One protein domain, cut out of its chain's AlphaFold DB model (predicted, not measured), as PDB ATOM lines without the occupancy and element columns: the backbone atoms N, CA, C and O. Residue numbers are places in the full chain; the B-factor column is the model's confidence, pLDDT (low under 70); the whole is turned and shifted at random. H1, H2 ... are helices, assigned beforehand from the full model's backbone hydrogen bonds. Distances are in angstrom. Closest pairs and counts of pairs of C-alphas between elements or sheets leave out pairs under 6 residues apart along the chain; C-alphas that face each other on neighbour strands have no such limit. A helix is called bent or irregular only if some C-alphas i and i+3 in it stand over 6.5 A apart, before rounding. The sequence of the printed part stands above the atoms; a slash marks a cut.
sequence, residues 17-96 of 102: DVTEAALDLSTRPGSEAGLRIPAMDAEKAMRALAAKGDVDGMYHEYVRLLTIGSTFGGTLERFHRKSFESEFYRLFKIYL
ATOM      1  N   ASP A  17       9.776 -17.957 -15.448       78.12
ATOM      2  CA  ASP A  17       9.590 -16.967 -14.376       78.12
ATOM      3  C   ASP A  17       8.094 -16.712 -14.097       78.12
ATOM      4  O   ASP A  17       7.661 -16.615 -12.949       78.12
ATOM      5  N   VAL A  18       7.274 -16.647 -15.152       73.69
ATOM      6  CA  VAL A  18       5.816 -16.491 -15.024       73.69
ATOM      7  C   VAL A  18       5.174 -17.740 -14.432       73.69
ATOM      8  O   VAL A  18       4.243 -17.627 -13.636       73.69
ATOM      9  N   THR A  19       5.664 -18.923 -14.799       78.81
ATOM     10  CA  THR A  19       5.148 -20.188 -14.269       78.81
ATOM     11  C   THR A  19       5.451 -20.326 -12.784       78.81
ATOM     12  O   THR A  19       4.550 -20.647 -12.012       78.81
ATOM     13  N   GLU A  20       6.666 -19.985 -12.357       80.62
ATOM     14  CA  GLU A  20       7.050 -19.938 -10.945       80.62
ATOM     15  C   GLU A  20       6.170 -18.957 -10.156       80.62
ATOM     16  O   GLU A  20       5.600 -19.324  -9.126       80.62
ATOM     17  N   ALA A  21       5.962 -17.743 -10.676       73.88
ATOM     18  CA  ALA A  21       5.092 -16.754 -10.044       73.88
ATOM     19  C   ALA A  21       3.618 -17.202  -9.981       73.88
ATOM     20  O   ALA A  21       2.943 -16.976  -8.976       73.88
ATOM     21  N   ALA A  22       3.104 -17.845 -11.033       73.00
ATOM     22  CA  ALA A  22       1.745 -18.384 -11.062       73.00
ATOM     23  C   ALA A  22       1.564 -19.524 -10.049       73.00
ATOM     24  O   ALA A  22       0.529 -19.601  -9.381       73.00
ATOM     25  N   LEU A  23       2.578 -20.380  -9.898       74.38
ATOM     26  CA  LEU A  23       2.597 -21.443  -8.898       74.38
ATOM     27  C   LEU A  23       2.620 -20.867  -7.480       74.38
ATOM     28  O   LEU A  23       1.781 -21.273  -6.678       74.38
ATOM     29  N   ASP A  24       3.480 -19.885  -7.196       75.94
ATOM     30  CA  ASP A  24       3.518 -19.193  -5.900       75.94
ATOM     31  C   ASP A  24       2.155 -18.578  -5.558       75.94
ATOM     32  O   ASP A  24       1.591 -18.839  -4.493       75.94
ATOM     33  N   LEU A  25       1.553 -17.845  -6.501       67.50
ATOM     34  CA  LEU A  25       0.230 -17.249  -6.316       67.50
ATOM     35  C   LEU A  25      -0.843 -18.302  -6.039       67.50
ATOM     36  O   LEU A  25      -1.640 -18.093  -5.131       67.50
ATOM     37  N   SER A  26      -0.829 -19.438  -6.745       65.44
ATOM     38  CA  SER A  26      -1.814 -20.522  -6.577       65.44
ATOM     39  C   SER A  26      -1.776 -21.210  -5.207       65.44
ATOM     40  O   SER A  26      -2.718 -21.911  -4.843       65.44
ATOM     41  N   THR A  27      -0.697 -21.029  -4.440       69.12
ATOM     42  CA  THR A  27      -0.579 -21.577  -3.078       69.12
ATOM     43  C   THR A  27      -1.132 -20.643  -2.001       69.12
ATOM     44  O   THR A  27      -1.250 -21.045  -0.843       69.12
ATOM     45  N   ARG A  28      -1.512 -19.405  -2.355       69.75
ATOM     46  CA  ARG A  28      -2.002 -18.410  -1.393       69.75
ATOM     47  C   ARG A  28      -3.497 -18.603  -1.088       69.75
ATOM     48  O   ARG A  28      -4.268 -18.892  -2.008       69.75
ATOM     49  N   PRO A  29      -3.943 -18.398   0.166       54.88
ATOM     50  CA  PRO A  29      -5.363 -18.441   0.515       54.88
ATOM     51  C   PRO A  29      -6.163 -17.398  -0.282       54.88
ATOM     52  O   PRO A  29      -5.795 -16.225  -0.299       54.88
ATOM     53  N   GLY A  30      -7.245 -17.817  -0.948       60.78
ATOM     54  CA  GLY A  30      -8.079 -16.938  -1.784       60.78
ATOM     55  C   GLY A  30      -7.540 -16.671  -3.196       60.78
ATOM     56  O   GLY A  30      -8.053 -15.792  -3.883       60.78
ATOM     57  N   SER A  31      -6.509 -17.401  -3.632       57.72
ATOM     58  CA  SER A  31      -5.947 -17.270  -4.978       57.72
ATOM     59  C   SER A  31      -6.760 -17.988  -6.059       57.72
ATOM     60  O   SER A  31      -7.448 -18.983  -5.814       57.72
ATOM     61  N   GLU A  32      -6.640 -17.496  -7.295       55.31
ATOM     62  CA  GLU A  32      -7.187 -18.150  -8.481       55.31
ATOM     63  C   GLU A  32      -6.378 -19.417  -8.810       55.31
ATOM     64  O   GLU A  32      -5.403 -19.387  -9.565       55.31
ATOM     65  N   ALA A  33      -6.819 -20.566  -8.292       55.84
ATOM     66  CA  ALA A  33      -6.288 -21.888  -8.650       55.84
ATOM     67  C   ALA A  33      -6.282 -22.159 -10.177       55.84
ATOM     68  O   ALA A  33      -5.565 -23.042 -10.652       55.84
ATOM     69  N   GLY A  34      -7.039 -21.375 -10.956       63.03
ATOM     70  CA  GLY A  34      -7.127 -21.454 -12.415       63.03
ATOM     71  C   GLY A  34      -5.843 -21.101 -13.175       63.03
ATOM     72  O   GLY A  34      -5.754 -21.401 -14.360       63.03
ATOM     73  N   LEU A  35      -4.831 -20.518 -12.519       66.44
ATOM     74  CA  LEU A  35      -3.565 -20.135 -13.160       66.44
ATOM     75  C   LEU A  35      -2.530 -21.261 -13.250       66.44
ATOM     76  O   LEU A  35      -1.648 -21.221 -14.106       66.44
ATOM     77  N   ARG A  36      -2.633 -22.273 -12.387       71.38
ATOM     78  CA  ARG A  36      -1.607 -23.314 -12.235       71.38
ATOM     79  C   ARG A  36      -1.496 -24.236 -13.448       71.38
ATOM     80  O   ARG A  36      -0.392 -24.498 -13.913       71.38
ATOM     81  N   ILE A  37      -2.628 -24.740 -13.939       76.12
ATOM     82  CA  ILE A  37      -2.654 -25.686 -15.067       76.12
ATOM     83  C   ILE A  37      -2.157 -25.006 -16.358       76.12
ATOM     84  O   ILE A  37      -1.206 -25.520 -16.944       76.12
ATOM     85  N   PRO A  38      -2.665 -23.815 -16.752       76.19
ATOM     86  CA  PRO A  38      -2.159 -23.104 -17.929       76.19
ATOM     87  C   PRO A  38      -0.662 -22.787 -17.860       76.19
ATOM     88  O   PRO A  38       0.027 -22.869 -18.874       76.19
ATOM     89  N   ALA A  39      -0.152 -22.461 -16.670       77.44
ATOM     90  CA  ALA A  39       1.261 -22.173 -16.462       77.44
ATOM     91  C   ALA A  39       2.153 -23.400 -16.696       77.44
ATOM     92  O   ALA A  39       3.124 -23.339 -17.450       77.44
ATOM     93  N   MET A  40       1.787 -24.540 -16.107       83.50
ATOM     94  CA  MET A  40       2.525 -25.789 -16.294       83.50
ATOM     95  C   MET A  40       2.479 -26.280 -17.747       83.50
ATOM     96  O   MET A  40       3.487 -26.772 -18.260       83.50
ATOM     97  N   ASP A  41       1.338 -26.130 -18.424       85.94
ATOM     98  CA  ASP A  41       1.198 -26.503 -19.836       85.94
ATOM     99  C   ASP A  41       2.059 -25.615 -20.747       85.94
ATOM    100  O   ASP A  41       2.737 -26.128 -21.642       85.94
ATOM    101  N   ALA A  42       2.101 -24.307 -20.476       83.44
ATOM    102  CA  ALA A  42       2.957 -23.352 -21.179       83.44
ATOM    103  C   ALA A  42       4.450 -23.677 -21.007       83.44
ATOM    104  O   ALA A  42       5.199 -23.737 -21.988       83.44
ATOM    105  N   GLU A  43       4.892 -23.943 -19.773       89.06
ATOM    106  CA  GLU A  43       6.264 -24.370 -19.489       89.06
ATOM    107  C   GLU A  43       6.609 -25.663 -20.239       89.06
ATOM    108  O   GLU A  43       7.659 -25.752 -20.886       89.06
ATOM    109  N   LYS A  44       5.724 -26.662 -20.182       91.75
ATOM    110  CA  LYS A  44       5.930 -27.954 -20.842       91.75
ATOM    111  C   LYS A  44       6.085 -27.795 -22.355       91.75
ATOM    112  O   LYS A  44       7.012 -28.374 -22.927       91.75
ATOM    113  N   ALA A  45       5.216 -27.011 -22.992       90.00
ATOM    114  CA  ALA A  45       5.274 -26.749 -24.429       90.00
ATOM    115  C   ALA A  45       6.585 -26.046 -24.821       90.00
ATOM    116  O   ALA A  45       7.309 -26.520 -25.701       90.00
ATOM    117  N   MET A  46       6.954 -24.983 -24.105       88.06
ATOM    118  CA  MET A  46       8.164 -24.206 -24.390       88.06
ATOM    119  C   MET A  46       9.451 -25.002 -24.172       88.06
ATOM    120  O   MET A  46      10.380 -24.896 -24.974       88.06
ATOM    121  N   ARG A  47       9.516 -25.847 -23.133       89.62
ATOM    122  CA  ARG A  47      10.655 -26.755 -22.917       89.62
ATOM    123  C   ARG A  47      10.780 -27.795 -24.026       89.62
ATOM    124  O   ARG A  47      11.895 -28.078 -24.459       89.62
ATOM    125  N   ALA A  48       9.663 -28.351 -24.497       92.44
ATOM    126  CA  ALA A  48       9.670 -29.333 -25.579       92.44
ATOM    127  C   ALA A  48      10.160 -28.729 -26.906       92.44
ATOM    128  O   ALA A  48      10.922 -29.372 -27.626       92.44
ATOM    129  N   LEU A  49       9.759 -27.492 -27.211       89.50
ATOM    130  CA  LEU A  49      10.219 -26.758 -28.394       89.50
ATOM    131  C   LEU A  49      11.705 -26.382 -28.281       89.50
ATOM    132  O   LEU A  49      12.479 -26.620 -29.209       89.50
ATOM    133  N   ALA A  50      12.137 -25.914 -27.105       86.50
ATOM    134  CA  ALA A  50      13.540 -25.603 -26.839       86.50
ATOM    135  C   ALA A  50      14.454 -26.833 -26.970       86.50
ATOM    136  O   ALA A  50      15.532 -26.733 -27.554       86.50
ATOM    137  N   ALA A  51      14.018 -28.001 -26.485       88.12
ATOM    138  CA  ALA A  51      14.770 -29.253 -26.603       88.12
ATOM    139  C   ALA A  51      14.977 -29.690 -28.064       88.12
ATOM    140  O   ALA A  51      15.986 -30.316 -28.383       88.12
ATOM    141  N   LYS A  52      14.045 -29.336 -28.956       88.00
ATOM    142  CA  LYS A  52      14.147 -29.575 -30.404       88.00
ATOM    143  C   LYS A  52      14.961 -28.501 -31.135       88.00
ATOM    144  O   LYS A  52      15.258 -28.673 -32.311       88.00
ATOM    145  N   GLY A  53      15.299 -27.397 -30.464       84.06
ATOM    146  CA  GLY A  53      15.868 -26.212 -31.105       84.06
ATOM    147  C   GLY A  53      14.894 -25.511 -32.057       84.06
ATOM    148  O   GLY A  53      15.340 -24.782 -32.940       84.06
ATOM    149  N   ASP A  54      13.585 -25.739 -31.897       86.06
ATOM    150  CA  ASP A  54      12.533 -25.197 -32.761       86.06
ATOM    151  C   ASP A  54      12.180 -23.767 -32.343       86.06
ATOM    152  O   ASP A  54      11.245 -23.514 -31.580       86.06
ATOM    153  N   VAL A  55      12.999 -22.819 -32.796       81.62
ATOM    154  CA  VAL A  55      12.876 -21.422 -32.376       81.62
ATOM    155  C   VAL A  55      11.617 -20.752 -32.936       81.62
ATOM    156  O   VAL A  55      11.000 -19.947 -32.237       81.62
ATOM    157  N   ASP A  56      11.215 -21.100 -34.158       80.44
ATOM    158  CA  ASP A  56      10.001 -20.562 -34.779       80.44
ATOM    159  C   ASP A  56       8.758 -21.064 -34.025       80.44
ATOM    160  O   ASP A  56       7.875 -20.275 -33.677       80.44
ATOM    161  N   GLY A  57       8.729 -22.349 -33.650       85.25
ATOM    162  CA  GLY A  57       7.684 -22.902 -32.790       85.25
ATOM    163  C   GLY A  57       7.629 -22.228 -31.417       85.25
ATOM    164  O   GLY A  57       6.541 -21.917 -30.931       85.25
ATOM    165  N   MET A  58       8.783 -21.927 -30.806       84.19
ATOM    166  CA  MET A  58       8.834 -21.172 -29.543       84.19
ATOM    167  C   MET A  58       8.241 -19.770 -29.679       84.19
ATOM    168  O   MET A  58       7.556 -19.318 -28.765       84.19
ATOM    169  N   TYR A  59       8.487 -19.081 -30.795       81.19
ATOM    170  CA  TYR A  59       7.901 -17.766 -31.050       81.19
ATOM    171  C   TYR A  59       6.375 -17.843 -31.158       81.19
ATOM    172  O   TYR A  59       5.674 -17.112 -30.459       81.19
ATOM    173  N   HIS A  60       5.854 -18.753 -31.984       82.56
ATOM    174  CA  HIS A  60       4.410 -18.900 -32.165       82.56
ATOM    175  C   HIS A  60       3.701 -19.299 -30.871       82.56
ATOM    176  O   HIS A  60       2.642 -18.754 -30.557       82.56
ATOM    177  N   GLU A  61       4.303 -20.193 -30.087       85.19
ATOM    178  CA  GLU A  61       3.769 -20.574 -28.782       85.19
ATOM    179  C   GLU A  61       3.780 -19.390 -27.810       85.19
ATOM    180  O   GLU A  61       2.785 -19.128 -27.138       85.19
ATOM    181  N   TYR A  62       4.858 -18.608 -27.787       78.81
ATOM    182  CA  TYR A  62       4.953 -17.409 -26.958       78.81
ATOM    183  C   TYR A  62       3.890 -16.356 -27.323       78.81
ATOM    184  O   TYR A  62       3.248 -15.790 -26.437       78.81
ATOM    185  N   VAL A  63       3.644 -16.133 -28.619       78.12
ATOM    186  CA  VAL A  63       2.567 -15.250 -29.105       78.12
ATOM    187  C   VAL A  63       1.192 -15.797 -28.720       78.12
ATOM    188  O   VAL A  63       0.362 -15.047 -28.212       78.12
ATOM    189  N   ARG A  64       0.956 -17.103 -28.890       83.25
ATOM    190  CA  ARG A  64      -0.294 -17.766 -28.486       83.25
ATOM    191  C   ARG A  64      -0.564 -17.591 -26.990       83.25
ATOM    192  O   ARG A  64      -1.689 -17.299 -26.596       83.25
ATOM    193  N   LEU A  65       0.458 -17.736 -26.147       77.75
ATOM    194  CA  LEU A  65       0.342 -17.555 -24.696       77.75
ATOM    195  C   LEU A  65       0.013 -16.107 -24.307       77.75
ATOM    196  O   LEU A  65      -0.713 -15.892 -23.339       77.75
ATOM    197  N   LEU A  66       0.506 -15.123 -25.065       72.12
ATOM    198  CA  LEU A  66       0.176 -13.707 -24.875       72.12
ATOM    199  C   LEU A  66      -1.263 -13.366 -25.291       72.12
ATOM    200  O   LEU A  66      -1.872 -12.485 -24.686       72.12
ATOM    201  N   THR A  67      -1.804 -14.032 -26.314       69.38
ATOM    202  CA  THR A  67      -3.146 -13.751 -26.859       69.38
ATOM    203  C   THR A  67      -4.254 -14.579 -26.218       69.38
ATOM    204  O   THR A  67      -5.426 -14.210 -26.308       69.38
ATOM    205  N   ILE A  68      -3.914 -15.666 -25.520       66.50
ATOM    206  CA  ILE A  68      -4.852 -16.392 -24.663       66.50
ATOM    207  C   ILE A  68      -5.226 -15.471 -23.501       66.50
ATOM    208  O   ILE A  68      -4.530 -15.401 -22.488       66.50
ATOM    209  N   GLY A  69      -6.345 -14.758 -23.667       54.34
ATOM    210  CA  GLY A  69      -6.941 -13.775 -22.749       54.34
ATOM    211  C   GLY A  69      -7.382 -14.318 -21.382       54.34
ATOM    212  O   GLY A  69      -8.322 -13.808 -20.782       54.34
ATOM    213  N   SER A  70      -6.718 -15.357 -20.886       56.50
ATOM    214  CA  SER A  70      -6.795 -15.817 -19.506       56.50
ATOM    215  C   SER A  70      -5.914 -14.949 -18.602       56.50
ATOM    216  O   SER A  70      -4.964 -14.302 -19.055       56.50
ATOM    217  N   THR A  71      -6.168 -15.001 -17.295       66.25
ATOM    218  CA  THR A  71      -5.352 -14.371 -16.249       66.25
ATOM    219  C   THR A  71      -3.846 -14.669 -16.414       66.25
ATOM    220  O   THR A  71      -3.006 -13.852 -16.026       66.25
ATOM    221  N   PHE A  72      -3.483 -15.796 -17.048       66.75
ATOM    222  CA  PHE A  72      -2.100 -16.179 -17.333       66.75
ATOM    223  C   PHE A  72      -1.451 -15.307 -18.414       66.75
ATOM    224  O   PHE A  72      -0.369 -14.787 -18.173       66.75
ATOM    225  N   GLY A  73      -2.111 -15.069 -19.553       65.62
ATOM    226  CA  GLY A  73      -1.576 -14.230 -20.637       65.62
ATOM    227  C   GLY A  73      -1.361 -12.780 -20.198       65.62
ATOM    228  O   GLY A  73      -0.308 -12.197 -20.452       65.62
ATOM    229  N   GLY A  74      -2.291 -12.224 -19.412       66.81
ATOM    230  CA  GLY A  74      -2.129 -10.896 -18.806       66.81
ATOM    231  C   GLY A  74      -1.024 -10.837 -17.739       66.81
ATOM    232  O   GLY A  74      -0.320  -9.831 -17.617       66.81
ATOM    233  N   THR A  75      -0.827 -11.917 -16.977       67.31
ATOM    234  CA  THR A  75       0.295 -12.038 -16.029       67.31
ATOM    235  C   THR A  75       1.621 -12.148 -16.777       67.31
ATOM    236  O   THR A  75       2.572 -11.441 -16.439       67.31
ATOM    237  N   LEU A  76       1.656 -12.945 -17.844       66.75
ATOM    238  CA  LEU A  76       2.795 -13.095 -18.736       66.75
ATOM    239  C   LEU A  76       3.154 -11.754 -19.376       66.75
ATOM    240  O   LEU A  76       4.312 -11.370 -19.330       66.75
ATOM    241  N   GLU A  77       2.183 -10.976 -19.855       66.50
ATOM    242  CA  GLU A  77       2.417  -9.637 -20.405       66.50
ATOM    243  C   GLU A  77       3.008  -8.667 -19.361       66.50
ATOM    244  O   GLU A  77       3.923  -7.895 -19.662       66.50
ATOM    245  N   ARG A  78       2.524  -8.707 -18.109       66.69
ATOM    246  CA  ARG A  78       3.031  -7.861 -17.012       66.69
ATOM    247  C   ARG A  78       4.452  -8.233 -16.594       66.69
ATOM    248  O   ARG A  78       5.270  -7.336 -16.395       66.69
ATOM    249  N   PHE A  79       4.753  -9.522 -16.453       62.72
ATOM    250  CA  PHE A  79       6.102 -10.002 -16.139       62.72
ATOM    251  C   PHE A  79       7.053  -9.805 -17.312       62.72
ATOM    252  O   PHE A  79       8.161  -9.325 -17.116       62.72
ATOM    253  N   HIS A  80       6.597 -10.057 -18.538       62.81
ATOM    254  CA  HIS A  80       7.340  -9.756 -19.754       62.81
ATOM    255  C   HIS A  80       7.740  -8.277 -19.817       62.81
ATOM    256  O   HIS A  80       8.883  -7.965 -20.131       62.81
ATOM    257  N   ARG A  81       6.838  -7.365 -19.428       60.66
ATOM    258  CA  ARG A  81       7.117  -5.925 -19.331       60.66
ATOM    259  C   ARG A  81       8.109  -5.567 -18.216       60.66
ATOM    260  O   ARG A  81       8.881  -4.635 -18.393       60.66
ATOM    261  N   LYS A  82       8.088  -6.276 -17.078       57.38
ATOM    262  CA  LYS A  82       8.961  -6.018 -15.911       57.38
ATOM    263  C   LYS A  82      10.356  -6.633 -16.034       57.38
ATOM    264  O   LYS A  82      11.321  -6.007 -15.616       57.38
ATOM    265  N   SER A  83      10.474  -7.834 -16.595       51.66
ATOM    266  CA  SER A  83      11.764  -8.510 -16.779       51.66
ATOM    267  C   SER A  83      12.589  -7.907 -17.925       51.66
ATOM    268  O   SER A  83      13.781  -8.182 -18.020       51.66
ATOM    269  N   PHE A  84      11.978  -7.098 -18.803       52.97
ATOM    270  CA  PHE A  84      12.604  -6.596 -20.029       52.97
ATOM    271  C   PHE A  84      12.356  -5.097 -20.280       52.97
ATOM    272  O   PHE A  84      11.670  -4.713 -21.225       52.97
ATOM    273  N   GLU A  85      13.063  -4.232 -19.549       46.34
ATOM    274  CA  GLU A  85      13.467  -2.919 -20.097       46.34
ATOM    275  C   GLU A  85      14.498  -3.058 -21.250       46.34
ATOM    276  O   GLU A  85      14.838  -2.098 -21.936       46.34
ATOM    277  N   SER A  86      14.977  -4.277 -21.521       47.94
ATOM    278  CA  SER A  86      15.948  -4.626 -22.559       47.94
ATOM    279  C   SER A  86      15.261  -4.941 -23.901       47.94
ATOM    280  O   SER A  86      14.375  -5.785 -23.956       47.94
ATOM    281  N   GLU A  87      15.672  -4.265 -24.980       51.81
ATOM    282  CA  GLU A  87      15.507  -4.496 -26.441       51.81
ATOM    283  C   GLU A  87      14.526  -5.543 -27.009       51.81
ATOM    284  O   GLU A  87      13.904  -5.279 -28.036       51.81
ATOM    285  N   PHE A  88      14.369  -6.722 -26.413       52.28
ATOM    286  CA  PHE A  88      13.483  -7.778 -26.897       52.28
ATOM    287  C   PHE A  88      12.001  -7.371 -26.879       52.28
ATOM    288  O   PHE A  88      11.321  -7.621 -27.866       52.28
ATOM    289  N   TYR A  89      11.505  -6.676 -25.842       53.03
ATOM    290  CA  TYR A  89      10.126  -6.143 -25.838       53.03
ATOM    291  C   TYR A  89       9.915  -5.113 -26.954       53.03
ATOM    292  O   TYR A  89       8.881  -5.106 -27.618       53.03
ATOM    293  N   ARG A  90      10.920  -4.257 -27.192       56.00
ATOM    294  CA  ARG A  90      10.897  -3.251 -28.261       56.00
ATOM    295  C   ARG A  90      10.852  -3.925 -29.630       56.00
ATOM    296  O   ARG A  90      10.006  -3.575 -30.441       56.00
ATOM    297  N   LEU A  91      11.703  -4.926 -29.852       52.91
ATOM    298  CA  LEU A  91      11.739  -5.719 -31.081       52.91
ATOM    299  C   LEU A  91      10.454  -6.528 -31.278       52.91
ATOM    300  O   LEU A  91       9.920  -6.525 -32.376       52.91
ATOM    301  N   PHE A  92       9.919  -7.151 -30.229       56.84
ATOM    302  CA  PHE A  92       8.651  -7.881 -30.262       56.84
ATOM    303  C   PHE A  92       7.462  -6.957 -30.579       56.84
ATOM    304  O   PHE A  92       6.636  -7.280 -31.422       56.84
ATOM    305  N   LYS A  93       7.403  -5.762 -29.974       58.91
ATOM    306  CA  LYS A  93       6.405  -4.724 -30.299       58.91
ATOM    307  C   LYS A  93       6.518  -4.199 -31.730       58.91
ATOM    308  O   LYS A  93       5.492  -3.835 -32.288       58.91
ATOM    309  N   ILE A  94       7.734  -4.105 -32.273       52.91
ATOM    310  CA  ILE A  94       7.988  -3.706 -33.666       52.91
ATOM    311  C   ILE A  94       7.581  -4.828 -34.636       52.91
ATOM    312  O   ILE A  94       7.102  -4.531 -35.722       52.91
ATOM    313  N   TYR A  95       7.763  -6.094 -34.239       50.06
ATOM    314  CA  TYR A  95       7.485  -7.276 -35.062       50.06
ATOM    315  C   TYR A  95       6.053  -7.801 -34.995       50.06
ATOM    316  O   TYR A  95       5.648  -8.489 -35.924       50.06
ATOM    317  N   LEU A  96       5.289  -7.482 -33.946       58.22
ATOM    318  CA  LEU A  96       3.830  -7.518 -34.019       58.22
ATOM    319  C   LEU A  96       3.424  -6.492 -35.082       58.22
ATOM    320  O   LEU A  96       3.203  -5.320 -34.764       58.22
TER     321      LEU A  96
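This is residues 17 to 96 of the 102 residues of an uncharacterized protein of Acidobacteria bacterium 13_1_40CM_2_68_5 (UniProt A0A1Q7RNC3). The long helix H2 forms the backbone of a three-helix zigzag, with H1 and H3 each folded back beside it in a helical hairpin. H4 crosses at a steep angle and packs on H1, on residues 35 to 39 of H2 and on residues 65 to 67 of H3, while H5 follows as a short end piece that is near H4 and touches no helix. The printed part has 80 residues with five named helices, in the order H1, H2, H3, H4, H5, and no named strand; the class is all helix. The whole is compact, with a radius of gyration of the C-alphas of 13.2 A, and the C-alphas span 39 by 28 by 19 A along their three main axes.

H1 covers residues 17 to 26 and is 14.3 A long from first to last C-alpha; it begins at C-alpha 17, printed at (9.590, -16.967, -14.376). H2, residues 33 to 52, is the longest helix by residues and measures 30.8 A, from C-alpha 33 at (-6.288, -21.888, -8.650) to C-alpha 52 at (14.147, -29.575, -30.404). H2 is irregular, but only just: C-alphas 34 and 37 are 6.7 A apart, and its line is a rough one. H3 covers residues 55 to 67, 18.6 A from first to last C-alpha. H4 covers residues 71 to 83 and is 18.1 A long. H5 covers residues 88 to 95, is 10.1 A long, and ends at C-alpha 95 at (7.485, -7.276, -35.062).

H2 and H4 are the hubs, touching three other helices each. H1 and H2 form a helical hairpin: they touch, opposite ways at a shallow tilt of 24 degrees, and their closest C-alphas are those of Thr 19 and Ala 39, 4.9 A apart. H2 and H3 form a second helical hairpin, opposite ways at a shallow tilt of 15 degrees. H2 touches H3 with residues 42 to 50 alone, and their closest C-alphas, of Leu 49 and Met 58, are 5.9 A apart. H1 and H3 are apart. H4 touches H1, opposite ways at a steep tilt of 49 degrees, with the C-alphas of Val 18 and Leu 76 closest at 5.9 A. H4 touches H2 with residues 71 to 72 alone, meeting residues 35 to 39 of H2; they run the same way at a steep tilt of 61 degrees, and the closest C-alphas are those of Leu 35 and Phe 72, 5.9 A apart. H4 touches H3 with residues 72 to 77 alone, opposite ways at a steep tilt of 63 degrees, and the closest C-alphas, of Leu 66 and Gly 73, are 4.6 A apart. H4 and H5 are close but not clearly touching: the closest C-alphas, of Arg 81 and Tyr 89, are 7.2 A apart. H5 is apart from H1, H2 and H3. In H1, H3, H4 and H5 every O i to N i+4 pair is within hydrogen-bond range; in H2 14 of 16 are.

The two C-alphas farthest apart are those of Pro 29 and Ile 94, 39.5 A, and the first and last printed C-alphas, of Asp 17 and Leu 96, are 22.5 A apart. The printed part has no cut. The links H2 to H3, H3 to H4 and H4 to H5 are tight, and the link H1 to H2, with 6 residues, is short; no link is long. The mean pLDDT of the printed part is 70.6, and 41 residues are under 70, namely residues 25 to 35 and residues 67 to 96. The mean pLDDT is 82 for H2, 64 for H4 and 54 for H5.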